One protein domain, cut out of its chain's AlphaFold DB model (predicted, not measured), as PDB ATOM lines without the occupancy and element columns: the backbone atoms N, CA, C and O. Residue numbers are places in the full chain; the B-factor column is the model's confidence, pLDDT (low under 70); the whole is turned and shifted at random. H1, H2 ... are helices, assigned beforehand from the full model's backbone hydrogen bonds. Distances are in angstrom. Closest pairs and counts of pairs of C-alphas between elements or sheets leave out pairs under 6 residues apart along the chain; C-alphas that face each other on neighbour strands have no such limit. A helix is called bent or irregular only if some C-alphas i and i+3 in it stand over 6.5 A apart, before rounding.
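AT A GLANCE: This is residues 53 to 225 of the 396 residues of an uncharacterized protein of viral metagenome (UniProt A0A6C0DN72). Two lobes of short crossed helices are bridged along one side by one long helix, H5; H1 to H4 make the smaller lobe and H6 to H10 the larger. H5 runs from the smaller lobe to the larger, and residues 122 to 127 stick out before it. The printed part has 173 residues with ten named helices, H1 to H10 in chain order, and no named strand: the class is all helix. The whole is compact, with a radius of gyration of the C-alphas of 16.6 A, and spans 42 by 41 by 27 A.

HOW THE PARTS SIT: The hub is H5, residues 131 to 152, which touches three helices. Its residues 132 to 140 touch H3, residues 103 to 111, closest at C-alphas Gly 133 and Tyr 111, 5.0 A; the steep tilt of 69 degrees is only just short of about perpendicular. Its residues 140 to 144 touch H6, residues 158 to 170, about perpendicular at 78 degrees, closest at C-alphas Leu 141 and Arg 165, 6.5 A. Its residues 147 to 151 touch H7, residues 175 to 183, closest at C-alphas Ile 147 and Thr 179, 6.9 A. H1, residues 75 to 85, touches H3, closest at C-alphas Ile 85 and Leu 110, 7.0 A. H1 also touches H2, residues 92 to 98, closest at C-alphas Glu 75 and Ile 95, 6.3 A. H4, residues 114 to 122, touches no helix. H7 touches H10, residues 215 to 225, closest at C-alphas Tyr 176 and Ala 222, 5.1 A. H6 touches H8, residues 187 to 196, closest at C-alphas Lys 159 and Leu 195, 7.2 A. H8 and H9, residues 202 to 212, form a helical hairpin, closest at C-alphas Phe 190 and His 212, 6.2 A. In H1, H2, H3, H5, H7, H8, H9 and H10 every O i to N i+4 pair is within hydrogen-bond range; H4 has 4 of 5 and H6 7 of 9.

IN THESE COORDINATES: H5 measures 31.0 A from C-alpha 131 at (-2.749, 61.137, 22.079) to C-alpha 152 at (-14.267, 35.427, 9.037). H6 measures 19.5 A and is only just irregular, with C-alphas 159 and 162 6.9 A apart. H1 and H9 each measure 15.7 A; H1 begins at C-alpha 75, (7.418, 44.275, 40.427). H10, 15.5 A, ends at C-alpha 225, (-5.751, 25.906, 21.070).

THE WHOLE: The C-alphas farthest apart, of Asn 125 and Glu 224, are 49.3 A apart. The printed part has no cut, and no link between helices is long. Residues 53 to 74 hold no named element. Mean pLDDT of the printed part is 85.1; residues 67 to 72 and 123 to 129 are under 70.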
ATOM      1  N   THR A  53     -20.054  46.051  35.238       80.50
ATOM      2  CA  THR A  53     -20.000  46.549  33.855       80.50
ATOM      3  C   THR A  53     -18.911  45.812  33.083       80.50
ATOM      4  O   THR A  53     -17.973  45.295  33.683       80.50
ATOM      5  N   ILE A  54     -19.009  45.786  31.749       83.88
ATOM      6  CA  ILE A  54     -18.012  45.147  30.864       83.88
ATOM      7  C   ILE A  54     -16.590  45.735  31.020       83.88
ATOM      8  O   ILE A  54     -15.627  45.165  30.529       83.88
ATOM      9  N   GLU A  55     -16.446  46.881  31.691       80.81
ATOM     10  CA  GLU A  55     -15.152  47.515  31.972       80.81
ATOM     11  C   GLU A  55     -14.370  46.778  33.068       80.81
ATOM     12  O   GLU A  55     -13.140  46.841  33.092       80.81
ATOM     13  N   ASN A  56     -15.067  46.048  33.945       80.12
ATOM     14  CA  ASN A  56     -14.443  45.215  34.964       80.12
ATOM     15  C   ASN A  56     -14.000  43.897  34.319       80.12
ATOM     16  O   ASN A  56     -14.861  43.120  33.917       80.12
ATOM     17  N   PRO A  57     -12.693  43.611  34.214       81.56
ATOM     18  CA  PRO A  57     -12.218  42.410  33.536       81.56
ATOM     19  C   PRO A  57     -12.615  41.122  34.264       81.56
ATOM     20  O   PRO A  57     -12.844  41.119  35.476       81.56
ATOM     21  N   ILE A  58     -12.604  40.004  33.530       82.19
ATOM     22  CA  ILE A  58     -12.808  38.665  34.098       82.19
ATOM     23  C   ILE A  58     -11.787  38.335  35.198       82.19
ATOM     24  O   ILE A  58     -10.691  38.896  35.246       82.19
ATOM     25  N   SER A  59     -12.151  37.379  36.060       79.56
ATOM     26  CA  SER A  59     -11.264  36.826  37.091       79.56
ATOM     27  C   SER A  59     -10.012  36.197  36.479       79.56
ATOM     28  O   SER A  59     -10.114  35.445  35.511       79.56
ATOM     29  N   ASP A  60      -8.857  36.404  37.110       73.25
ATOM     30  CA  ASP A  60      -7.569  35.873  36.642       73.25
ATOM     31  C   ASP A  60      -7.544  34.336  36.599       73.25
ATOM     32  O   ASP A  60      -6.892  33.722  35.758       73.25
ATOM     33  N   SER A  61      -8.354  33.687  37.443       77.25
ATOM     34  CA  SER A  61      -8.564  32.234  37.416       77.25
ATOM     35  C   SER A  61      -9.133  31.720  36.088       77.25
ATOM     36  O   SER A  61      -9.092  30.515  35.829       77.25
ATOM     37  N   LEU A  62      -9.717  32.602  35.271       79.81
ATOM     38  CA  LEU A  62     -10.339  32.284  33.989       79.81
ATOM     39  C   LEU A  62      -9.400  32.517  32.794       79.81
ATOM     40  O   LEU A  62      -9.776  32.218  31.665       79.81
ATOM     41  N   ILE A  63      -8.173  32.991  33.025       81.00
ATOM     42  CA  ILE A  63      -7.163  33.145  31.975       81.00
ATOM     43  C   ILE A  63      -6.572  31.762  31.640       81.00
ATOM     44  O   ILE A  63      -6.274  30.983  32.555       81.00
ATOM     45  N   PRO A  64      -6.407  31.408  30.353       81.12
ATOM     46  CA  PRO A  64      -5.728  30.179  29.961       81.12
ATOM     47  C   PRO A  64      -4.215  30.278  30.209       81.12
ATOM     48  O   PRO A  64      -3.609  31.339  30.073       81.12
ATOM     49  N   TYR A  65      -3.593  29.153  30.547       78.62
ATOM     50  CA  TYR A  65      -2.163  29.060  30.821       78.62
ATOM     51  C   TYR A  65      -1.376  28.785  29.536       78.62
ATOM     52  O   TYR A  65      -1.591  27.767  28.871       78.62
ATOM     53  N   ASN A  66      -0.423  29.661  29.199       72.38
ATOM     54  CA  ASN A  66       0.505  29.441  28.093       72.38
ATOM     55  C   ASN A  66       1.940  29.235  28.614       72.38
ATOM     56  O   ASN A  66       2.589  30.216  28.978       72.38
ATOM     57  N   PRO A  67       2.481  27.999  28.594       61.88
ATOM     58  CA  PRO A  67       3.811  27.695  29.131       61.88
ATOM     59  C   PRO A  67       4.964  28.386  28.387       61.88
ATOM     60  O   PRO A  67       6.091  28.387  28.878       61.88
ATOM     61  N   LYS A  68       4.717  28.948  27.195       62.12
ATOM     62  CA  LYS A  68       5.742  29.629  26.390       62.12
ATOM     63  C   LYS A  68       5.842  31.127  26.658       62.12
ATOM     64  O   LYS A  68       6.842  31.736  26.277       62.12
ATOM     65  N   ILE A  69       4.845  31.729  27.308       62.91
ATOM     66  CA  ILE A  69       4.907  33.139  27.701       62.91
ATOM     67  C   ILE A  69       5.756  33.213  28.968       62.91
ATOM     68  O   ILE A  69       5.276  33.042  30.080       62.91
ATOM     69  N   LYS A  70       7.052  33.438  28.774       55.72
ATOM     70  CA  LYS A  70       8.053  33.578  29.837       55.72
ATOM     71  C   LYS A  70       8.191  35.030  30.309       55.72
ATOM     72  O   LYS A  70       9.298  35.491  30.564       55.72
ATOM     73  N   VAL A  71       7.095  35.783  30.313       59.03
ATOM     74  CA  VAL A  71       7.141  37.219  30.595       59.03
ATOM     75  C   VAL A  71       6.497  37.464  31.942       59.03
ATOM     76  O   VAL A  71       5.294  37.673  32.036       59.03
ATOM     77  N   GLU A  72       7.328  37.390  32.975       65.88
ATOM     78  CA  GLU A  72       7.022  38.014  34.249       65.88
ATOM     79  C   GLU A  72       7.648  39.411  34.221       65.88
ATOM     80  O   GLU A  72       8.872  39.546  34.151       65.88
ATOM     81  N   LEU A  73       6.812  40.450  34.204       76.00
ATOM     82  CA  LEU A  73       7.256  41.803  34.529       76.00
ATOM     83  C   LEU A  73       7.779  41.790  35.964       76.00
ATOM     84  O   LEU A  73       7.127  41.257  36.869       76.00
ATOM     85  N   SER A  74       8.926  42.420  36.190       83.12
ATOM     86  CA  SER A  74       9.382  42.641  37.557       83.12
ATOM     87  C   SER A  74       8.412  43.574  38.292       83.12
ATOM     88  O   SER A  74       7.808  44.470  37.697       83.12
ATOM     89  N   GLU A  75       8.277  43.403  39.611       85.62
ATOM     90  CA  GLU A  75       7.418  44.275  40.427       85.62
ATOM     91  C   GLU A  75       7.785  45.761  40.252       85.62
ATOM     92  O   GLU A  75       6.907  46.623  40.203       85.62
ATOM     93  N   TYR A  76       9.078  46.054  40.083       88.06
ATOM     94  CA  TYR A  76       9.590  47.400  39.839       88.06
ATOM     95  C   TYR A  76       9.085  48.000  38.525       88.06
ATOM     96  O   TYR A  76       8.642  49.147  38.525       88.06
ATOM     97  N   GLU A  77       9.095  47.235  37.432       87.56
ATOM     98  CA  GLU A  77       8.587  47.706  36.137       87.56
ATOM     99  C   GLU A  77       7.082  47.979  36.191       87.56
ATOM    100  O   GLU A  77       6.614  48.972  35.634       87.56
ATOM    101  N   VAL A  78       6.312  47.143  36.898       87.38
ATOM    102  CA  VAL A  78       4.875  47.394  37.106       87.38
ATOM    103  C   VAL A  78       4.670  48.713  37.855       87.38
ATOM    104  O   VAL A  78       3.866  49.544  37.429       87.38
ATOM    105  N   ILE A  79       5.415  48.940  38.940       89.44
ATOM    106  CA  ILE A  79       5.330  50.178  39.728       89.44
ATOM    107  C   ILE A  79       5.692  51.401  38.882       89.44
ATOM    108  O   ILE A  79       4.995  52.415  38.946       89.44
ATOM    109  N   GLU A  80       6.754  51.313  38.082       92.12
ATOM    110  CA  GLU A  80       7.187  52.398  37.202       92.12
ATOM    111  C   GLU A  80       6.109  52.752  36.174       92.12
ATOM    112  O   GLU A  80       5.772  53.927  36.013       92.12
ATOM    113  N   LEU A  81       5.502  51.747  35.537       91.06
ATOM    114  CA  LEU A  81       4.448  51.963  34.548       91.06
ATOM    115  C   LEU A  81       3.208  52.616  35.158       91.06
ATOM    116  O   LEU A  81       2.720  53.608  34.613       91.06
ATOM    117  N   PHE A  82       2.750  52.136  36.315       92.62
ATOM    118  CA  PHE A  82       1.634  52.749  37.042       92.62
ATOM    119  C   PHE A  82       1.927  54.196  37.436       92.62
ATOM    120  O   PHE A  82       1.093  55.073  37.220       92.62
ATOM    121  N   LYS A  83       3.135  54.465  37.941       91.12
ATOM    122  CA  LYS A  83       3.552  55.820  38.298       91.12
ATOM    123  C   LYS A  83       3.637  56.735  37.075       91.12
ATOM    124  O   LYS A  83       3.289  57.902  37.184       91.12
ATOM    125  N   SER A  84       4.097  56.224  35.934       89.12
ATOM    126  CA  SER A  84       4.253  57.022  34.710       89.12
ATOM    127  C   SER A  84       2.933  57.331  33.998       89.12
ATOM    128  O   SER A  84       2.825  58.388  33.390       89.12
ATOM    129  N   ILE A  85       1.942  56.431  34.063       88.81
ATOM    130  CA  ILE A  85       0.684  56.550  33.302       88.81
ATOM    131  C   ILE A  85      -0.478  57.024  34.177       88.81
ATOM    132  O   ILE A  85      -1.277  57.845  33.740       88.81
ATOM    133  N   LEU A  86      -0.604  56.481  35.392       88.56
ATOM    134  CA  LEU A  86      -1.706  56.784  36.311       88.56
ATOM    135  C   LEU A  86      -1.292  57.713  37.461       88.56
ATOM    136  O   LEU A  86      -2.117  58.025  38.314       88.56
ATOM    137  N   GLU A  87      -0.016  58.106  37.525       88.19
ATOM    138  CA  GLU A  87       0.542  58.994  38.559       88.19
ATOM    139  C   GLU A  87       0.343  58.506  40.004       88.19
ATOM    140  O   GLU A  87       0.447  59.268  40.968       88.19
ATOM    141  N   ARG A  88       0.114  57.202  40.180       87.88
ATOM    142  CA  ARG A  88      -0.056  56.563  41.488       87.88
ATOM    143  C   ARG A  88       0.719  55.252  41.580       87.88
ATOM    144  O   ARG A  88       0.988  54.623  40.558       87.88
ATOM    145  N   PRO A  89       1.050  54.786  42.794       89.00
ATOM    146  CA  PRO A  89       1.540  53.427  42.967       89.00
ATOM    147  C   PRO A  89       0.418  52.388  42.733       89.00
ATOM    148  O   PRO A  89      -0.754  52.659  43.031       89.00
ATOM    149  N   PRO A  90       0.757  51.186  42.234       91.44
ATOM    150  CA  PRO A  90      -0.175  50.065  42.175       91.44
ATOM    151  C   PRO A  90      -0.426  49.475  43.568       91.44
ATOM    152  O   PRO A  90       0.402  49.562  44.475       91.44
ATOM    153  N   SER A  91      -1.571  48.823  43.730       89.25
ATOM    154  CA  SER A  91      -1.884  47.992  44.891       89.25
ATOM    155  C   SER A  91      -1.211  46.617  44.802       89.25
ATOM    156  O   SER A  91      -0.858  46.138  43.727       89.25
ATOM    157  N   ILE A  92      -1.103  45.919  45.937       84.75
ATOM    158  CA  ILE A  92      -0.510  44.568  46.008       84.75
ATOM    159  C   ILE A  92      -1.244  43.575  45.089       84.75
ATOM    160  O   ILE A  92      -0.631  42.670  44.526       84.75
ATOM    161  N   GLN A  93      -2.561  43.731  44.936       82.62
ATOM    162  CA  GLN A  93      -3.359  42.887  44.046       82.62
ATOM    163  C   GLN A  93      -3.069  43.197  42.574       82.62
ATOM    164  O   GLN A  93      -2.912  42.271  41.786       82.62
ATOM    165  N   GLU A  94      -2.934  44.477  42.216       83.69
ATOM    166  CA  GLU A  94      -2.565  44.903  40.861       83.69
ATOM    167  C   GLU A  94      -1.157  44.425  40.489       83.69
ATOM    168  O   GLU A  94      -0.977  43.897  39.397       83.69
ATOM    169  N   ILE A  95      -0.182  44.507  41.402       83.56
ATOM    170  CA  ILE A  95       1.180  43.991  41.165       83.56
ATOM    171  C   ILE A  95       1.137  42.501  40.816       83.56
ATOM    172  O   ILE A  95       1.676  42.084  39.793       83.56
ATOM    173  N   LYS A  96       0.435  41.697  41.625       79.25
ATOM    174  CA  LYS A  96       0.297  40.255  41.370       79.25
ATOM    175  C   LYS A  96      -0.404  39.973  40.047       79.25
ATOM    176  O   LYS A  96       0.035  39.101  39.306       79.25
ATOM    177  N   LYS A  97      -1.466  40.717  39.740       77.56
ATOM    178  CA  LYS A  97      -2.246  40.555  38.512       77.56
ATOM    179  C   LYS A  97      -1.433  40.873  37.257       77.56
ATOM    180  O   LYS A  97      -1.432  40.093  36.309       77.56
ATOM    181  N   TYR A  98      -0.737  42.006  37.251       79.75
ATOM    182  CA  TYR A  98      -0.002  42.487  36.078       79.75
ATOM    183  C   TYR A  98       1.417  41.932  35.968       79.75
ATOM    184  O   TYR A  98       2.073  42.180  34.960       79.75
ATOM    185  N   SER A  99       1.868  41.132  36.939       73.06
ATOM    186  CA  SER A  99       3.132  40.394  36.835       73.06
ATOM    187  C   SER A  99       3.193  39.533  35.568       73.06
ATOM    188  O   SER A  99       4.229  39.479  34.926       73.06
ATOM    189  N   TYR A 100       2.068  38.959  35.129       71.62
ATOM    190  CA  TYR A 100       1.991  38.098  33.940       71.62
ATOM    191  C   TYR A 100       1.819  38.851  32.609       71.62
ATOM    192  O   TYR A 100       1.612  38.232  31.562       71.62
ATOM    193  N   PHE A 101       1.819  40.187  32.626       73.44
ATOM    194  CA  PHE A 101       1.672  40.994  31.415       73.44
ATOM    195  C   PHE A 101       3.036  41.253  30.767       73.44
ATOM    196  O   PHE A 101       4.079  41.215  31.405       73.44
ATOM    197  N   THR A 102       3.035  41.576  29.473       81.62
ATOM    198  CA  THR A 102       4.197  42.220  28.848       81.62
ATOM    199  C   THR A 102       4.145  43.724  29.116       81.62
ATOM    200  O   THR A 102       3.057  44.283  29.272       81.62
ATOM    201  N   SER A 103       5.296  44.407  29.119       82.38
ATOM    202  CA  SER A 103       5.346  45.874  29.278       82.38
ATOM    203  C   SER A 103       4.397  46.585  28.302       82.38
ATOM    204  O   SER A 103       3.651  47.484  28.686       82.38
ATOM    205  N   THR A 104       4.348  46.123  27.049       84.50
ATOM    206  CA  THR A 104       3.447  46.651  26.018       84.50
ATOM    207  C   THR A 104       1.977  46.416  26.359       84.50
ATOM    208  O   THR A 104       1.194  47.361  26.318       84.50
ATOM    209  N   ASN A 105       1.602  45.194  26.752       83.00
ATOM    210  CA  ASN A 105       0.216  44.874  27.100       83.00
ATOM    211  C   ASN A 105      -0.249  45.666  28.328       83.00
ATOM    212  O   ASN A 105      -1.394  46.109  28.369       83.00
ATOM    213  N   LEU A 106       0.628  45.858  29.321       86.44
ATOM    214  CA  LEU A 106       0.300  46.642  30.508       86.44
ATOM    215  C   LEU A 106       0.088  48.117  30.149       86.44
ATOM    216  O   LEU A 106      -0.915  48.694  30.555       86.44
ATOM    217  N   LYS A 107       0.962  48.711  29.326       88.62
ATOM    218  CA  LYS A 107       0.764  50.080  28.815       88.62
ATOM    219  C   LYS A 107      -0.568  50.215  28.082       88.62
ATOM    220  O   LYS A 107      -1.340  51.123  28.379       88.62
ATOM    221  N   GLU A 108      -0.858  49.298  27.160       86.25
ATOM    222  CA  GLU A 108      -2.122  49.303  26.416       86.25
ATOM    223  C   GLU A 108      -3.330  49.170  27.342       86.25
ATOM    224  O   GLU A 108      -4.315  49.885  27.160       86.25
ATOM    225  N   TYR A 109      -3.254  48.315  28.359       86.12
ATOM    226  CA  TYR A 109      -4.318  48.176  29.344       86.12
ATOM    227  C   TYR A 109      -4.530  49.469  30.144       86.12
ATOM    228  O   TYR A 109      -5.659  49.950  30.238       86.12
ATOM    229  N   LEU A 110      -3.458  50.061  30.682       89.00
ATOM    230  CA  LEU A 110      -3.536  51.262  31.518       89.00
ATOM    231  C   LEU A 110      -4.084  52.462  30.738       89.00
ATOM    232  O   LEU A 110      -4.989  53.132  31.231       89.00
ATOM    233  N   TYR A 111      -3.637  52.674  29.497       88.88
ATOM    234  CA  TYR A 111      -4.150  53.746  28.633       88.88
ATOM    235  C   TYR A 111      -5.618  53.578  28.219       88.88
ATOM    236  O   TYR A 111      -6.253  54.545  27.807       88.88
ATOM    237  N   ASN A 112      -6.162  52.364  28.300       85.94
ATOM    238  CA  ASN A 112      -7.578  52.092  28.040       85.94
ATOM    239  C   ASN A 112      -8.393  51.923  29.331       85.94
ATOM    240  O   ASN A 112      -9.565  51.546  29.273       85.94
ATOM    241  N   SER A 113      -7.786  52.174  30.494       85.94
ATOM    242  CA  SER A 113      -8.472  52.058  31.774       85.94
ATOM    243  C   SER A 113      -9.439  53.232  31.993       85.94
ATOM    244  O   SER A 113      -9.150  54.369  31.604       85.94
ATOM    245  N   PRO A 114     -10.572  53.005  32.684       82.75
ATOM    246  CA  PRO A 114     -11.488  54.085  33.045       82.75
ATOM    247  C   PRO A 114     -10.847  55.087  34.016       82.75
ATOM    248  O   PRO A 114     -11.322  56.213  34.154       82.75
ATOM    249  N   GLU A 115      -9.786  54.681  34.716       84.56
ATOM    250  CA  GLU A 115      -8.997  55.555  35.576       84.56
ATOM    251  C   GLU A 115      -8.200  56.568  34.751       84.56
ATOM    252  O   GLU A 115      -8.319  57.767  34.993       84.56
ATOM    253  N   TYR A 116      -7.489  56.110  33.719       87.25
ATOM    254  CA  TYR A 116      -6.764  56.986  32.800       87.25
ATOM    255  C   TYR A 116      -7.694  57.971  32.076       87.25
ATOM    256  O   TYR A 116      -7.410  59.166  32.000       87.25
ATOM    257  N   ASP A 117      -8.867  57.503  31.635       83.44
ATOM    258  CA  ASP A 117      -9.891  58.364  31.029       83.44
ATOM    259  C   ASP A 117     -10.378  59.474  31.977       83.44
ATOM    260  O   ASP A 117     -10.751  60.558  31.521       83.44
ATOM    261  N   LYS A 118     -10.424  59.212  33.289       84.44
ATOM    262  CA  LYS A 118     -10.753  60.233  34.294       84.44
ATOM    263  C   LYS A 118      -9.585  61.189  34.486       84.44
ATOM    264  O   LYS A 118      -9.823  62.392  34.471       84.44
ATOM    265  N   LEU A 119      -8.364  60.664  34.597       84.00
ATOM    266  CA  LEU A 119      -7.150  61.460  34.776       84.00
ATOM    267  C   LEU A 119      -6.998  62.492  33.658       84.00
ATOM    268  O   LEU A 119      -6.992  63.680  33.966       84.00
ATOM    269  N   ILE A 120      -7.044  62.079  32.384       82.06
ATOM    270  CA  ILE A 120      -6.959  63.016  31.246       82.06
ATOM    271  C   ILE A 120      -8.032  64.107  31.323       82.06
ATOM    272  O   ILE A 120      -7.758  65.262  31.014       82.06
ATOM    273  N   LYS A 121      -9.266  63.761  31.710       77.38
ATOM    274  CA  LYS A 121     -10.370  64.735  31.800       77.38
ATOM    275  C   LYS A 121     -10.209  65.714  32.961       77.38
ATOM    276  O   LYS A 121     -10.772  66.803  32.904       77.38
ATOM    277  N   THR A 122      -9.515  65.308  34.021       75.81
ATOM    278  CA  THR A 122      -9.274  66.130  35.215       75.81
ATOM    279  C   THR A 122      -7.961  66.908  35.168       75.81
ATOM    280  O   THR A 122      -7.803  67.842  35.950       75.81
ATOM    281  N   GLN A 123      -7.036  66.534  34.281       64.62
ATOM    282  CA  GLN A 123      -5.690  67.094  34.205       64.62
ATOM    283  C   GLN A 123      -5.514  68.128  33.084       64.62
ATOM    284  O   GLN A 123      -6.189  68.097  32.060       64.62
ATOM    285  N   ASP A 124      -4.575  69.033  33.366       52.50
ATOM    286  CA  ASP A 124      -4.076  70.232  32.686       52.50
ATOM    287  C   ASP A 124      -4.413  70.524  31.211       52.50
ATOM    288  O   ASP A 124      -4.485  69.656  30.347       52.50
ATOM    289  N   ASN A 125      -4.443  71.833  30.917       56.81
ATOM    290  CA  ASN A 125      -4.554  72.486  29.599       56.81
ATOM    291  C   ASN A 125      -3.366  72.213  28.643       56.81
ATOM    292  O   ASN A 125      -3.006  73.058  27.818       56.81
ATOM    293  N   HIS A 126      -2.704  71.068  28.758       62.28
ATOM    294  CA  HIS A 126      -1.694  70.653  27.800       62.28
ATOM    295  C   HIS A 126      -2.344  70.359  26.448       62.28
ATOM    296  O   HIS A 126      -3.429  69.790  26.351       62.28
ATOM    297  N   VAL A 127      -1.641  70.724  25.376       60.31
ATOM    298  CA  VAL A 127      -2.149  70.671  23.996       60.31
ATOM    299  C   VAL A 127      -2.469  69.233  23.538       60.31
ATOM    300  O   VAL A 127      -3.099  69.065  22.499       60.31
ATOM    301  N   ASN A 128      -2.067  68.189  24.288       64.69
ATOM    302  CA  ASN A 128      -2.031  66.827  23.753       64.69
ATOM    303  C   ASN A 128      -2.281  65.629  24.691       64.69
ATOM    304  O   ASN A 128      -1.988  64.507  24.287       64.69
ATOM    305  N   ASN A 129      -2.868  65.807  25.880       66.38
ATOM    306  CA  ASN A 129      -3.008  64.733  26.894       66.38
ATOM    307  C   ASN A 129      -3.755  63.457  26.432       66.38
ATOM    308  O   ASN A 129      -3.746  62.437  27.117       66.38
ATOM    309  N   GLY A 130      -4.445  63.491  25.287       74.88
ATOM    310  CA  GLY A 130      -5.232  62.369  24.773       74.88
ATOM    311  C   GLY A 130      -4.557  61.507  23.701       74.88
ATOM    312  O   GLY A 130      -5.180  60.527  23.274       74.88
ATOM    313  N   ILE A 131      -3.354  61.851  23.219       83.19
ATOM    314  CA  ILE A 131      -2.749  61.137  22.079       83.19
ATOM    315  C   ILE A 131      -2.378  59.708  22.438       83.19
ATOM    316  O   ILE A 131      -2.723  58.799  21.684       83.19
ATOM    317  N   GLU A 132      -1.731  59.478  23.574       83.19
ATOM    318  CA  GLU A 132      -1.292  58.145  23.990       83.19
ATOM    319  C   GLU A 132      -2.495  57.206  24.127       83.19
ATOM    320  O   GLU A 132      -2.506  56.104  23.572       83.19
ATOM    321  N   GLY A 133      -3.575  57.692  24.747       83.81
ATOM    322  CA  GLY A 133      -4.845  56.971  24.832       83.81
ATOM    323  C   GLY A 133      -5.508  56.750  23.469       83.81
ATOM    324  O   GLY A 133      -6.148  55.724  23.239       83.81
ATOM    325  N   ALA A 134      -5.390  57.687  22.525       85.56
ATOM    326  CA  ALA A 134      -5.903  57.506  21.164       85.56
ATOM    327  C   ALA A 134      -5.092  56.465  20.369       85.56
ATOM    328  O   ALA A 134      -5.683  55.632  19.677       85.56
ATOM    329  N   ILE A 135      -3.764  56.467  20.504       87.19
ATOM    330  CA  ILE A 135      -2.866  55.477  19.895       87.19
ATOM    331  C   ILE A 135      -3.162  54.089  20.463       87.19
ATOM    332  O   ILE A 135      -3.381  53.154  19.694       87.19
ATOM    333  N   ALA A 136      -3.258  53.957  21.788       86.31
ATOM    334  CA  ALA A 136      -3.570  52.685  22.432       86.31
ATOM    335  C   ALA A 136      -4.934  52.134  21.975       86.31
ATOM    336  O   ALA A 136      -5.051  50.954  21.637       86.31
ATOM    337  N   ARG A 137      -5.960  52.992  21.874       89.38
ATOM    338  CA  ARG A 137      -7.277  52.611  21.328       89.38
ATOM    339  C   ARG A 137      -7.188  52.123  19.883       89.38
ATOM    340  O   ARG A 137      -7.825  51.129  19.535       89.38
ATOM    341  N   LYS A 138      -6.404  52.802  19.043       90.75
ATOM    342  CA  LYS A 138      -6.181  52.409  17.645       90.75
ATOM    343  C   LYS A 138      -5.477  51.052  17.549       90.75
ATOM    344  O   LYS A 138      -5.898  50.223  16.747       90.75
ATOM    345  N   ASN A 139      -4.459  50.807  18.373       90.88
ATOM    346  CA  ASN A 139      -3.730  49.537  18.392       90.88
ATOM    347  C   ASN A 139      -4.647  48.362  18.741       90.88
ATOM    348  O   ASN A 139      -4.666  47.368  18.013       90.88
ATOM    349  N   ILE A 140      -5.472  48.508  19.786       90.88
ATOM    350  CA  ILE A 140      -6.448  47.478  20.162       90.88
ATOM    351  C   ILE A 140      -7.429  47.205  19.017       90.88
ATOM    352  O   ILE A 140      -7.670  46.048  18.675       90.88
ATOM    353  N   LEU A 141      -7.986  48.251  18.399       92.38
ATOM    354  CA  LEU A 141      -8.927  48.081  17.288       92.38
ATOM    355  C   LEU A 141      -8.280  47.382  16.090       92.38
ATOM    356  O   LEU A 141      -8.890  46.485  15.516       92.38
ATOM    357  N   ASN A 142      -7.043  47.740  15.748       91.81
ATOM    358  CA  ASN A 142      -6.301  47.073  14.682       91.81
ATOM    359  C   ASN A 142      -6.094  45.587  14.991       91.81
ATOM    360  O   ASN A 142      -6.361  44.755  14.129       91.81
ATOM    361  N   ARG A 143      -5.701  45.243  16.224       91.81
ATOM    362  CA  ARG A 143      -5.528  43.848  16.665       91.81
ATOM    363  C   ARG A 143      -6.833  43.057  16.557       91.81
ATOM    364  O   ARG A 143      -6.835  41.955  16.013       91.81
ATOM    365  N   ILE A 144      -7.953  43.648  16.976       93.38
ATOM    366  CA  ILE A 144      -9.291  43.051  16.838       93.38
ATOM    367  C   ILE A 144      -9.653  42.823  15.369       93.38
ATOM    368  O   ILE A 144     -10.135  41.745  15.028       93.38
ATOM    369  N   ILE A 145      -9.411  43.807  14.496       91.75
ATOM    370  CA  ILE A 145      -9.668  43.684  13.054       91.75
ATOM    371  C   ILE A 145      -8.817  42.563  12.457       91.75
ATOM    372  O   ILE A 145      -9.343  41.742  11.708       91.75
ATOM    373  N   THR A 146      -7.531  42.486  12.811       92.62
ATOM    374  CA  THR A 146      -6.642  41.411  12.359       92.62
ATOM    375  C   THR A 146      -7.202  40.052  12.766       92.62
ATOM    376  O   THR A 146      -7.455  39.231  11.886       92.62
ATOM    377  N   ILE A 147      -7.508  39.838  14.050       92.31
ATOM    378  CA  ILE A 147      -8.075  38.567  14.528       92.31
ATOM    379  C   ILE A 147      -9.400  38.261  13.812       92.31
ATOM    380  O   ILE A 147      -9.575  37.175  13.262       92.31
ATOM    381  N   TYR A 148     -10.316  39.226  13.721       92.94
ATOM    382  CA  TYR A 148     -11.602  39.031  13.050       92.94
ATOM    383  C   TYR A 148     -11.441  38.639  11.574       92.94
ATOM    384  O   TYR A 148     -12.068  37.683  11.111       92.94
ATOM    385  N   SER A 149     -10.567  39.337  10.844       90.31
ATOM    386  CA  SER A 149     -10.297  39.073   9.427       90.31
ATOM    387  C   SER A 149      -9.678  37.692   9.198       90.31
ATOM    388  O   SER A 149     -10.005  37.042   8.206       90.31
ATOM    389  N   THR A 150      -8.860  37.194  10.135       90.56
ATOM    390  CA  THR A 150      -8.293  35.839  10.040       90.56
ATOM    391  C   THR A 150      -9.359  34.750  10.159       90.56
ATOM    392  O   THR A 150      -9.269  33.743   9.459       90.56
ATOM    393  N   ILE A 151     -10.393  34.971  10.979       89.31
ATOM    394  CA  ILE A 151     -11.464  33.996  11.234       89.31
ATOM    395  C   ILE A 151     -12.537  34.059  10.141       89.31
ATOM    396  O   ILE A 151     -12.881  33.044   9.537       89.31
ATOM    397  N   TYR A 152     -13.076  35.251   9.875       88.25
ATOM    398  CA  TYR A 152     -14.267  35.427   9.037       88.25
ATOM    399  C   TYR A 152     -13.969  35.843   7.596       88.25
ATOM    400  O   TYR A 152     -14.887  35.823   6.779       88.25
ATOM    401  N   LYS A 153     -12.724  36.232   7.275       87.50
ATOM    402  CA  LYS A 153     -12.301  36.739   5.951       87.50
ATOM    403  C   LYS A 153     -13.174  37.877   5.396       87.50
ATOM    404  O   LYS A 153     -13.185  38.118   4.194       87.50
ATOM    405  N   ASN A 154     -13.880  38.578   6.280       85.38
ATOM    406  CA  ASN A 154     -14.820  39.645   5.971       85.38
ATOM    407  C   ASN A 154     -14.451  40.904   6.757       85.38
ATOM    408  O   ASN A 154     -13.781  40.836   7.792       85.38
ATOM    409  N   GLU A 155     -14.931  42.051   6.286       85.31
ATOM    410  CA  GLU A 155     -14.760  43.323   6.982       85.31
ATOM    411  C   GLU A 155     -15.644  43.396   8.233       85.31
ATOM    412  O   GLU A 155     -16.808  42.987   8.232       85.31
ATOM    413  N   LEU A 156     -15.080  43.933   9.318       87.62
ATOM    414  CA  LEU A 156     -15.800  44.134  10.567       87.62
ATOM    415  C   LEU A 156     -16.737  45.344  10.451       87.62
ATOM    416  O   LEU A 156     -16.310  46.447  10.112       87.62
ATOM    417  N   SER A 157     -18.009  45.157  10.807       88.38
ATOM    418  CA  SER A 157     -18.987  46.249  10.860       88.38
ATOM    419  C   SER A 157     -18.542  47.357  11.821       88.38
ATOM    420  O   SER A 157     -18.205  47.092  12.979       88.38
ATOM    421  N   THR A 158     -18.628  48.618  11.384       87.75
ATOM    422  CA  THR A 158     -18.255  49.798  12.187       87.75
ATOM    423  C   THR A 158     -19.009  49.867  13.516       87.75
ATOM    424  O   THR A 158     -18.442  50.260  14.535       87.75
ATOM    425  N   LYS A 159     -20.265  49.403  13.536       89.25
ATOM    426  CA  LYS A 159     -21.097  49.340  14.748       89.25
ATOM    427  C   LYS A 159     -20.593  48.317  15.772       89.25
ATOM    428  O   LYS A 159     -20.825  48.502  16.962       89.25
ATOM    429  N   MET A 160     -19.887  47.272  15.332       92.56
ATOM    430  CA  MET A 160     -19.342  46.225  16.207       92.56
ATOM    431  C   MET A 160     -17.937  46.529  16.731       92.56
ATOM    432  O   MET A 160     -17.509  45.902  17.696       92.56
ATOM    433  N   MET A 161     -17.235  47.521  16.179       90.94
ATOM    434  CA  MET A 161     -15.869  47.853  16.597       90.94
ATOM    435  C   MET A 161     -15.761  48.202  18.088       90.94
ATOM    436  O   MET A 161     -14.911  47.658  18.791       90.94
ATOM    437  N   LEU A 162     -16.629  49.089  18.588       91.69
ATOM    438  CA  LEU A 162     -16.610  49.501  19.996       91.69
ATOM    439  C   LEU A 162     -17.087  48.391  20.951       91.69
ATOM    440  O   LEU A 162     -16.378  48.141  21.926       91.69
ATOM    441  N   PRO A 163     -18.204  47.679  20.683       93.94
ATOM    442  CA  PRO A 163     -18.608  46.537  21.500       93.94
ATOM    443  C   PRO A 163     -17.526  45.460  21.602       93.94
ATOM    444  O   PRO A 163     -17.223  44.998  22.698       93.94
ATOM    445  N   LEU A 164     -16.893  45.095  20.483       94.38
ATOM    446  CA  LEU A 164     -15.833  44.086  20.489       94.38
ATOM    447  C   LEU A 164     -14.586  44.556  21.228       94.38
ATOM    448  O   LEU A 164     -13.973  43.754  21.924       94.38
ATOM    449  N   ARG A 165     -14.234  45.841  21.127       92.88
ATOM    450  CA  ARG A 165     -13.158  46.428  21.933       92.88
ATOM    451  C   ARG A 165     -13.433  46.269  23.420       92.88
ATOM    452  O   ARG A 165     -12.554  45.841  24.159       92.88
ATOM    453  N   ASP A 166     -14.644  46.593  23.848       91.56
ATOM    454  CA  ASP A 166     -15.024  46.486  25.252       91.56
ATOM    455  C   ASP A 166     -15.009  45.019  25.722       91.56
ATOM    456  O   ASP A 166     -14.467  44.724  26.784       91.56
ATOM    457  N   CYS A 167     -15.492  44.080  24.899       92.38
ATOM    458  CA  CYS A 167     -15.369  42.643  25.167       92.38
ATOM    459  C   CYS A 167     -13.906  42.170  25.208       92.38
ATOM    460  O   CYS A 167     -13.559  41.302  26.004       92.38
ATOM    461  N   PHE A 168     -13.028  42.728  24.376       92.50
ATOM    462  CA  PHE A 168     -11.614  42.361  24.366       92.50
ATOM    463  C   PHE A 168     -10.882  42.833  25.628       92.50
ATOM    464  O   PHE A 168     -10.093  42.085  26.208       92.50
ATOM    465  N   ILE A 169     -11.194  44.044  26.102       88.94
ATOM    466  CA  ILE A 169     -10.704  44.562  27.388       88.94
ATOM    467  C   ILE A 169     -11.247  43.710  28.544       88.94
ATOM    468  O   ILE A 169     -10.487  43.348  29.444       88.94
ATOM    469  N   TYR A 170     -12.528  43.327  28.489       89.25
ATOM    470  CA  TYR A 170     -13.148  42.426  29.465       89.25
ATOM    471  C   TYR A 170     -12.415  41.080  29.566       89.25
ATOM    472  O   TYR A 170     -12.169  40.584  30.666       89.25
ATOM    473  N   LEU A 171     -11.985  40.532  28.426       88.69
ATOM    474  CA  LEU A 171     -11.165  39.319  28.314       88.69
ATOM    475  C   LEU A 171      -9.660  39.563  28.556       88.69
ATOM    476  O   LEU A 171      -8.832  38.730  28.188       88.69
ATOM    477  N   GLN A 172      -9.303  40.692  29.174       85.06
ATOM    478  CA  GLN A 172      -7.940  41.049  29.575       85.06
ATOM    479  C   GLN A 172      -6.917  41.096  28.424       85.06
ATOM    480  O   GLN A 172      -5.751  40.757  28.617       85.06
ATOM    481  N   LEU A 173      -7.331  41.529  27.227       86.81
ATOM    482  CA  LEU A 173      -6.461  41.630  26.042       86.81
ATOM    483  C   LEU A 173      -5.815  40.287  25.634       86.81
ATOM    484  O   LEU A 173      -4.740  40.255  25.025       86.81
ATOM    485  N   ASN A 174      -6.454  39.167  25.984       86.81
ATOM    486  CA  ASN A 174      -5.983  37.834  25.642       86.81
ATOM    487  C   ASN A 174      -6.525  37.401  24.270       86.81
ATOM    488  O   ASN A 174      -7.724  37.156  24.104       86.81
ATOM    489  N   ASP A 175      -5.624  37.255  23.297       89.00
ATOM    490  CA  ASP A 175      -5.978  36.872  21.923       89.00
ATOM    491  C   ASP A 175      -6.660  35.510  21.846       89.00
ATOM    492  O   ASP A 175      -7.603  35.344  21.077       89.00
ATOM    493  N   TYR A 176      -6.231  34.537  22.653       90.06
ATOM    494  CA  TYR A 176      -6.788  33.187  22.620       90.06
ATOM    495  C   TYR A 176      -8.232  33.159  23.120       90.06
ATOM    496  O   TYR A 176      -9.085  32.540  22.482       90.06
ATOM    497  N   LEU A 177      -8.528  33.868  24.216       90.44
ATOM    498  CA  LEU A 177      -9.896  34.002  24.728       90.44
ATOM    499  C   LEU A 177     -10.801  34.728  23.733       90.44
ATOM    500  O   LEU A 177     -11.932  34.305  23.496       90.44
ATOM    501  N   PHE A 178     -10.301  35.800  23.119       93.81
ATOM    502  CA  PHE A 178     -11.070  36.554  22.136       93.81
ATOM    503  C   PHE A 178     -11.325  35.755  20.856       93.81
ATOM    504  O   PHE A 178     -12.439  35.742  20.340       93.81
ATOM    505  N   THR A 179     -10.323  35.017  20.384       92.50
ATOM    506  CA  THR A 179     -10.457  34.106  19.240       92.50
ATOM    507  C   THR A 179     -11.462  32.996  19.556       92.50
ATOM    508  O   THR A 179     -12.313  32.686  18.726       92.50
ATOM    509  N   ALA A 180     -11.419  32.418  20.763       91.31
ATOM    510  CA  ALA A 180     -12.411  31.435  21.210       91.31
ATOM    511  C   ALA A 180     -13.833  32.022  21.242       91.31
ATOM    512  O   ALA A 180     -14.778  31.371  20.800       91.31
ATOM    513  N   MET A 181     -13.985  33.270  21.698       93.62
ATOM    514  CA  MET A 181     -15.270  33.971  21.672       93.62
ATOM    515  C   MET A 181     -15.783  34.142  20.237       93.62
ATOM    516  O   MET A 181     -16.939  33.822  19.966       93.62
ATOM    517  N   LEU A 182     -14.934  34.612  19.318       93.38
ATOM    518  CA  LEU A 182     -15.309  34.856  17.924       93.38
ATOM    519  C   LEU A 182     -15.655  33.579  17.154       93.38
ATOM    520  O   LEU A 182     -16.547  33.620  16.311       93.38
ATOM    521  N   GLU A 183     -14.974  32.467  17.417       91.25
ATOM    522  CA  GLU A 183     -15.251  31.182  16.761       91.25
ATOM    523  C   GLU A 183     -16.441  30.429  17.361       91.25
ATOM    524  O   GLU A 183     -16.949  29.489  16.749       91.25
ATOM    525  N   SER A 184     -16.899  30.821  18.550       89.00
ATOM    526  CA  SER A 184     -18.036  30.161  19.179       89.00
ATOM    527  C   SER A 184     -19.304  30.279  18.324       89.00
ATOM    528  O   SER A 184     -19.603  31.310  17.713       89.00
ATOM    529  N   TYR A 185     -20.119  29.225  18.339       86.81
ATOM    530  CA  TYR A 185     -21.385  29.168  17.603       86.81
ATOM    531  C   TYR A 185     -22.385  30.264  18.027       86.81
ATOM    532  O   TYR A 185     -23.262  30.655  17.253       86.81
ATOM    533  N   ASN A 186     -22.249  30.787  19.251       89.88
ATOM    534  CA  ASN A 186     -23.096  31.853  19.782       89.88
ATOM    535  C   ASN A 186     -22.691  33.249  19.302       89.88
ATOM    536  O   ASN A 186     -23.508  34.165  19.401       89.88
ATOM    537  N   TYR A 187     -21.494  33.426  18.728       92.75
ATOM    538  CA  TYR A 187     -21.014  34.745  18.307       92.75
ATOM    539  C   TYR A 187     -21.978  35.446  17.347       92.75
ATOM    540  O   TYR A 187     -22.292  36.620  17.526       92.75
ATOM    541  N   LYS A 188     -22.518  34.727  16.357       91.19
ATOM    542  CA  LYS A 188     -23.447  35.323  15.385       91.19
ATOM    543  C   LYS A 188     -24.762  35.772  16.016       91.19
ATOM    544  O   LYS A 188     -25.304  36.802  15.627       91.19
ATOM    545  N   LYS A 189     -25.254  35.040  17.018       92.25
ATOM    546  CA  LYS A 189     -26.448  35.434  17.783       92.25
ATOM    547  C   LYS A 189     -26.158  36.651  18.657       92.25
ATOM    548  O   LYS A 189     -26.961  37.575  18.689       92.25
ATOM    549  N   PHE A 190     -24.993  36.676  19.300       94.38
ATOM    550  CA  PHE A 190     -24.513  37.829  20.055       94.38
ATOM    551  C   PHE A 190     -24.391  39.081  19.176       94.38
ATOM    552  O   PHE A 190     -24.895  40.136  19.547       94.38
ATOM    553  N   GLU A 191     -23.791  38.967  17.989       93.25
ATOM    554  CA  GLU A 191     -23.641  40.068  17.029       93.25
ATOM    555  C   GLU A 191     -25.006  40.649  16.622       93.25
ATOM    556  O   GLU A 191     -25.192  41.866  16.650       93.25
ATOM    557  N   ILE A 192     -25.992  39.796  16.331       93.06
ATOM    558  CA  ILE A 192     -27.365  40.231  16.022       93.06
ATOM    559  C   ILE A 192     -28.010  40.931  17.226       93.06
ATOM    560  O   ILE A 192     -28.569  42.017  17.068       93.06
ATOM    561  N   ASP A 193     -27.921  40.358  18.428       92.50
ATOM    562  CA  ASP A 193     -28.497  40.948  19.645       92.50
ATOM    563  C   ASP A 193     -27.871  42.324  19.959       92.50
ATOM    564  O   ASP A 193     -28.576  43.273  20.309       92.50
ATOM    565  N   VAL A 194     -26.557  42.475  19.779       93.62
ATOM    566  CA  VAL A 194     -25.862  43.760  19.963       93.62
ATOM    567  C   VAL A 194     -26.314  44.784  18.920       93.62
ATOM    568  O   VAL A 194     -26.601  45.925  19.276       93.62
ATOM    569  N   LEU A 195     -26.422  44.390  17.646       92.62
ATOM    570  CA  LEU A 195     -26.827  45.291  16.560       92.62
ATOM    571  C   LEU A 195     -28.304  45.708  16.624       92.62
ATOM    572  O   LEU A 195     -28.653  46.786  16.139       92.62
ATOM    573  N   THR A 196     -29.165  44.864  17.191       92.50
ATOM    574  CA  THR A 196     -30.605  45.131  17.355       92.50
ATOM    575  C   THR A 196     -30.926  45.939  18.611       92.50
ATOM    576  O   THR A 196     -31.997  46.541  18.702       92.50
ATOM    577  N   THR A 197     -30.002  46.002  19.571       89.88
ATOM    578  CA  THR A 197     -30.179  46.767  20.806       89.88
ATOM    579  C   THR A 197     -30.149  48.272  20.524       89.88
ATOM    580  O   THR A 197     -29.151  48.810  20.053       89.88
ATOM    581  N   TYR A 198     -31.241  48.973  20.855       81.31
ATOM    582  CA  TYR A 198     -31.403  50.407  20.572       81.31
ATOM    583  C   TYR A 198     -30.416  51.305  21.342       81.31
ATOM    584  O   TYR A 198     -29.809  52.197  20.756       81.31
ATOM    585  N   VAL A 199     -30.221  51.061  22.646       86.62
ATOM    586  CA  VAL A 199     -29.246  51.783  23.485       86.62
ATOM    587  C   VAL A 199     -28.298  50.778  24.120       86.62
ATOM    588  O   VAL A 199     -28.646  50.098  25.085       86.62
ATOM    589  N   LEU A 200     -27.082  50.692  23.585       88.56
ATOM    590  CA  LEU A 200     -26.051  49.806  24.108       88.56
ATOM    591  C   LEU A 200     -25.242  50.517  25.199       88.56
ATOM    592  O   LEU A 200     -24.357  51.322  24.918       88.56
ATOM    593  N   THR A 201     -25.539  50.204  26.458       89.81
ATOM    594  CA  THR A 201     -24.703  50.615  27.597       89.81
ATOM    595  C   THR A 201     -23.690  49.526  27.946       89.81
ATOM    596  O   THR A 201     -23.898  48.351  27.645       89.81
ATOM    597  N   LYS A 202     -22.615  49.888  28.658       88.94
ATOM    598  CA  LYS A 202     -21.590  48.950  29.159       88.94
ATOM    599  C   LYS A 202     -22.174  47.804  29.996       88.94
ATOM    600  O   LYS A 202     -21.680  46.682  29.947       88.94
ATOM    601  N   LYS A 203     -23.249  48.079  30.743       88.81
ATOM    602  CA  LYS A 203     -23.981  47.085  31.539       88.81
ATOM    603  C   LYS A 203     -24.817  46.151  30.661       88.81
ATOM    604  O   LYS A 203     -24.777  44.942  30.856       88.81
ATOM    605  N   ILE A 204     -25.537  46.694  29.677       88.62
ATOM    606  CA  ILE A 204     -26.325  45.885  28.731       88.62
ATOM    607  C   ILE A 204     -25.401  44.994  27.897       88.62
ATOM    608  O   ILE A 204     -25.695  43.817  27.711       88.62
ATOM    609  N   LEU A 205     -24.248  45.511  27.464       91.94
ATOM    610  CA  LEU A 205     -23.254  44.721  26.742       91.94
ATOM    611  C   LEU A 205     -22.744  43.540  27.579       91.94
ATOM    612  O   LEU A 205     -22.657  42.433  27.057       91.94
ATOM    613  N   LEU A 206     -22.482  43.737  28.877       90.44
ATOM    614  CA  LEU A 206     -22.114  42.643  29.782       90.44
ATOM    615  C   LEU A 206     -23.236  41.604  29.924       90.44
ATOM    616  O   LEU A 206     -22.969  40.405  29.915       90.44
ATOM    617  N   GLN A 207     -24.493  42.038  30.021       88.56
ATOM    618  CA  GLN A 207     -25.636  41.121  30.078       88.56
ATOM    619  C   GLN A 207     -25.767  40.294  28.795       88.56
ATOM    620  O   GLN A 207     -25.970  39.083  28.871       88.56
ATOM    621  N   LEU A 208     -25.613  40.923  27.625       90.12
ATOM    622  CA  LEU A 208     -25.598  40.222  26.341       90.12
ATOM    623  C   LEU A 208     -24.407  39.266  26.239       90.12
ATOM    624  O   LEU A 208     -24.573  38.139  25.784       90.12
ATOM    625  N   PHE A 209     -23.230  39.680  26.707       91.50
ATOM    626  CA  PHE A 209     -22.050  38.824  26.742       91.50
ATOM    627  C   PHE A 209     -22.310  37.571  27.588       91.50
ATOM    628  O   PHE A 209     -22.191  36.459  27.085       91.50
ATOM    629  N   ASN A 210     -22.757  37.739  28.836       88.50
ATOM    630  CA  ASN A 210     -23.017  36.627  29.757       88.50
ATOM    631  C   ASN A 210     -24.204  35.745  29.327       88.50
ATOM    632  O   ASN A 210     -24.284  34.586  29.725       88.50
ATOM    633  N   LYS A 211     -25.131  36.274  28.515       88.25
ATOM    634  CA  LYS A 211     -26.228  35.501  27.912       88.25
ATOM    635  C   LYS A 211     -25.721  34.503  26.866       88.25
ATOM    636  O   LYS A 211     -26.307  33.432  26.727       88.25
ATOM    637  N   HIS A 212     -24.682  34.866  26.115       87.06
ATOM    638  CA  HIS A 212     -24.201  34.096  24.960       87.06
ATOM    639  C   HIS A 212     -22.905  33.329  25.223       87.06
ATOM    640  O   HIS A 212     -22.657  32.321  24.561       87.06
ATOM    641  N   PHE A 213     -22.090  33.776  26.177       88.19
ATOM    642  CA  PHE A 213     -20.774  33.207  26.438       88.19
ATOM    643  C   PHE A 213     -20.591  32.855  27.911       88.19
ATOM    644  O   PHE A 213     -20.854  33.661  28.804       88.19
ATOM    645  N   ASN A 214     -20.049  31.664  28.158       86.06
ATOM    646  CA  ASN A 214     -19.546  31.269  29.464       86.06
ATOM    647  C   ASN A 214     -18.019  31.427  29.488       86.06
ATOM    648  O   ASN A 214     -17.304  30.783  28.724       86.06
ATOM    649  N   ALA A 215     -17.503  32.266  30.387       85.50
ATOM    650  CA  ALA A 215     -16.069  32.534  30.475       85.50
ATOM    651  C   ALA A 215     -15.223  31.274  30.759       85.50
ATOM    652  O   ALA A 215     -14.091  31.184  30.287       85.50
ATOM    653  N   LEU A 216     -15.765  30.282  31.479       82.94
ATOM    654  CA  LEU A 216     -15.063  29.018  31.723       82.94
ATOM    655  C   LEU A 216     -14.985  28.157  30.454       82.94
ATOM    656  O   LEU A 216     -13.947  27.568  30.174       82.94
ATOM    657  N   GLU A 217     -16.049  28.135  29.655       82.94
ATOM    658  CA  GLU A 217     -16.061  27.450  28.358       82.94
ATOM    659  C   GLU A 217     -15.037  28.075  27.400       82.94
ATOM    660  O   GLU A 217     -14.211  27.368  26.820       82.94
ATOM    661  N   LEU A 218     -15.014  29.411  27.316       87.81
ATOM    662  CA  LEU A 218     -14.027  30.138  26.515       87.81
ATOM    663  C   LEU A 218     -12.590  29.822  26.948       87.81
ATOM    664  O   LEU A 218     -11.727  29.628  26.091       87.81
ATOM    665  N   LYS A 219     -12.333  29.727  28.261       87.62
ATOM    666  CA  LYS A 219     -11.021  29.342  28.799       87.62
ATOM    667  C   LYS A 219     -10.589  27.968  28.301       87.62
ATOM    668  O   LYS A 219      -9.442  27.811  27.889       87.62
ATOM    669  N   LEU A 220     -11.476  26.979  28.358       86.12
ATOM    670  CA  LEU A 220     -11.157  25.606  27.966       86.12
ATOM    671  C   LEU A 220     -10.826  25.515  26.474       86.12
ATOM    672  O   LEU A 220      -9.794  24.949  26.114       86.12
ATOM    673  N   ILE A 221     -11.636  26.154  25.625       86.94
ATOM    674  CA  ILE A 221     -11.394  26.221  24.175       86.94
ATOM    675  C   ILE A 221     -10.058  26.924  23.888       86.94
ATOM    676  O   ILE A 221      -9.254  26.452  23.080       86.94
ATOM    677  N   ALA A 222      -9.790  28.038  24.571       88.44
ATOM    678  CA  ALA A 222      -8.533  28.766  24.434       88.44
ATOM    679  C   ALA A 222      -7.324  27.919  24.872       88.44
ATOM    680  O   ALA A 222      -6.308  27.892  24.175       88.44
ATOM    681  N   GLN A 223      -7.439  27.184  25.981       86.62
ATOM    682  CA  GLN A 223      -6.386  26.295  26.470       86.62
ATOM    683  C   GLN A 223      -6.086  25.170  25.476       86.62
ATOM    684  O   GLN A 223      -4.920  24.851  25.239       86.62
ATOM    685  N   GLU A 224      -7.114  24.580  24.872       85.94
ATOM    686  CA  GLU A 224      -6.928  23.535  23.869       85.94
ATOM    687  C   GLU A 224      -6.173  24.057  22.642       85.94
ATOM    688  O   GLU A 224      -5.259  23.391  22.153       85.94
ATOM    689  N   LYS A 225      -6.489  25.271  22.173       86.50
ATOM    690  CA  LYS A 225      -5.751  25.906  21.070       86.50
ATOM    691  C   LYS A 225      -4.285  26.127  21.404       86.50
ATOM    692  O   LYS A 225      -3.425  25.742  20.616       86.50
TER     693      LYS A 225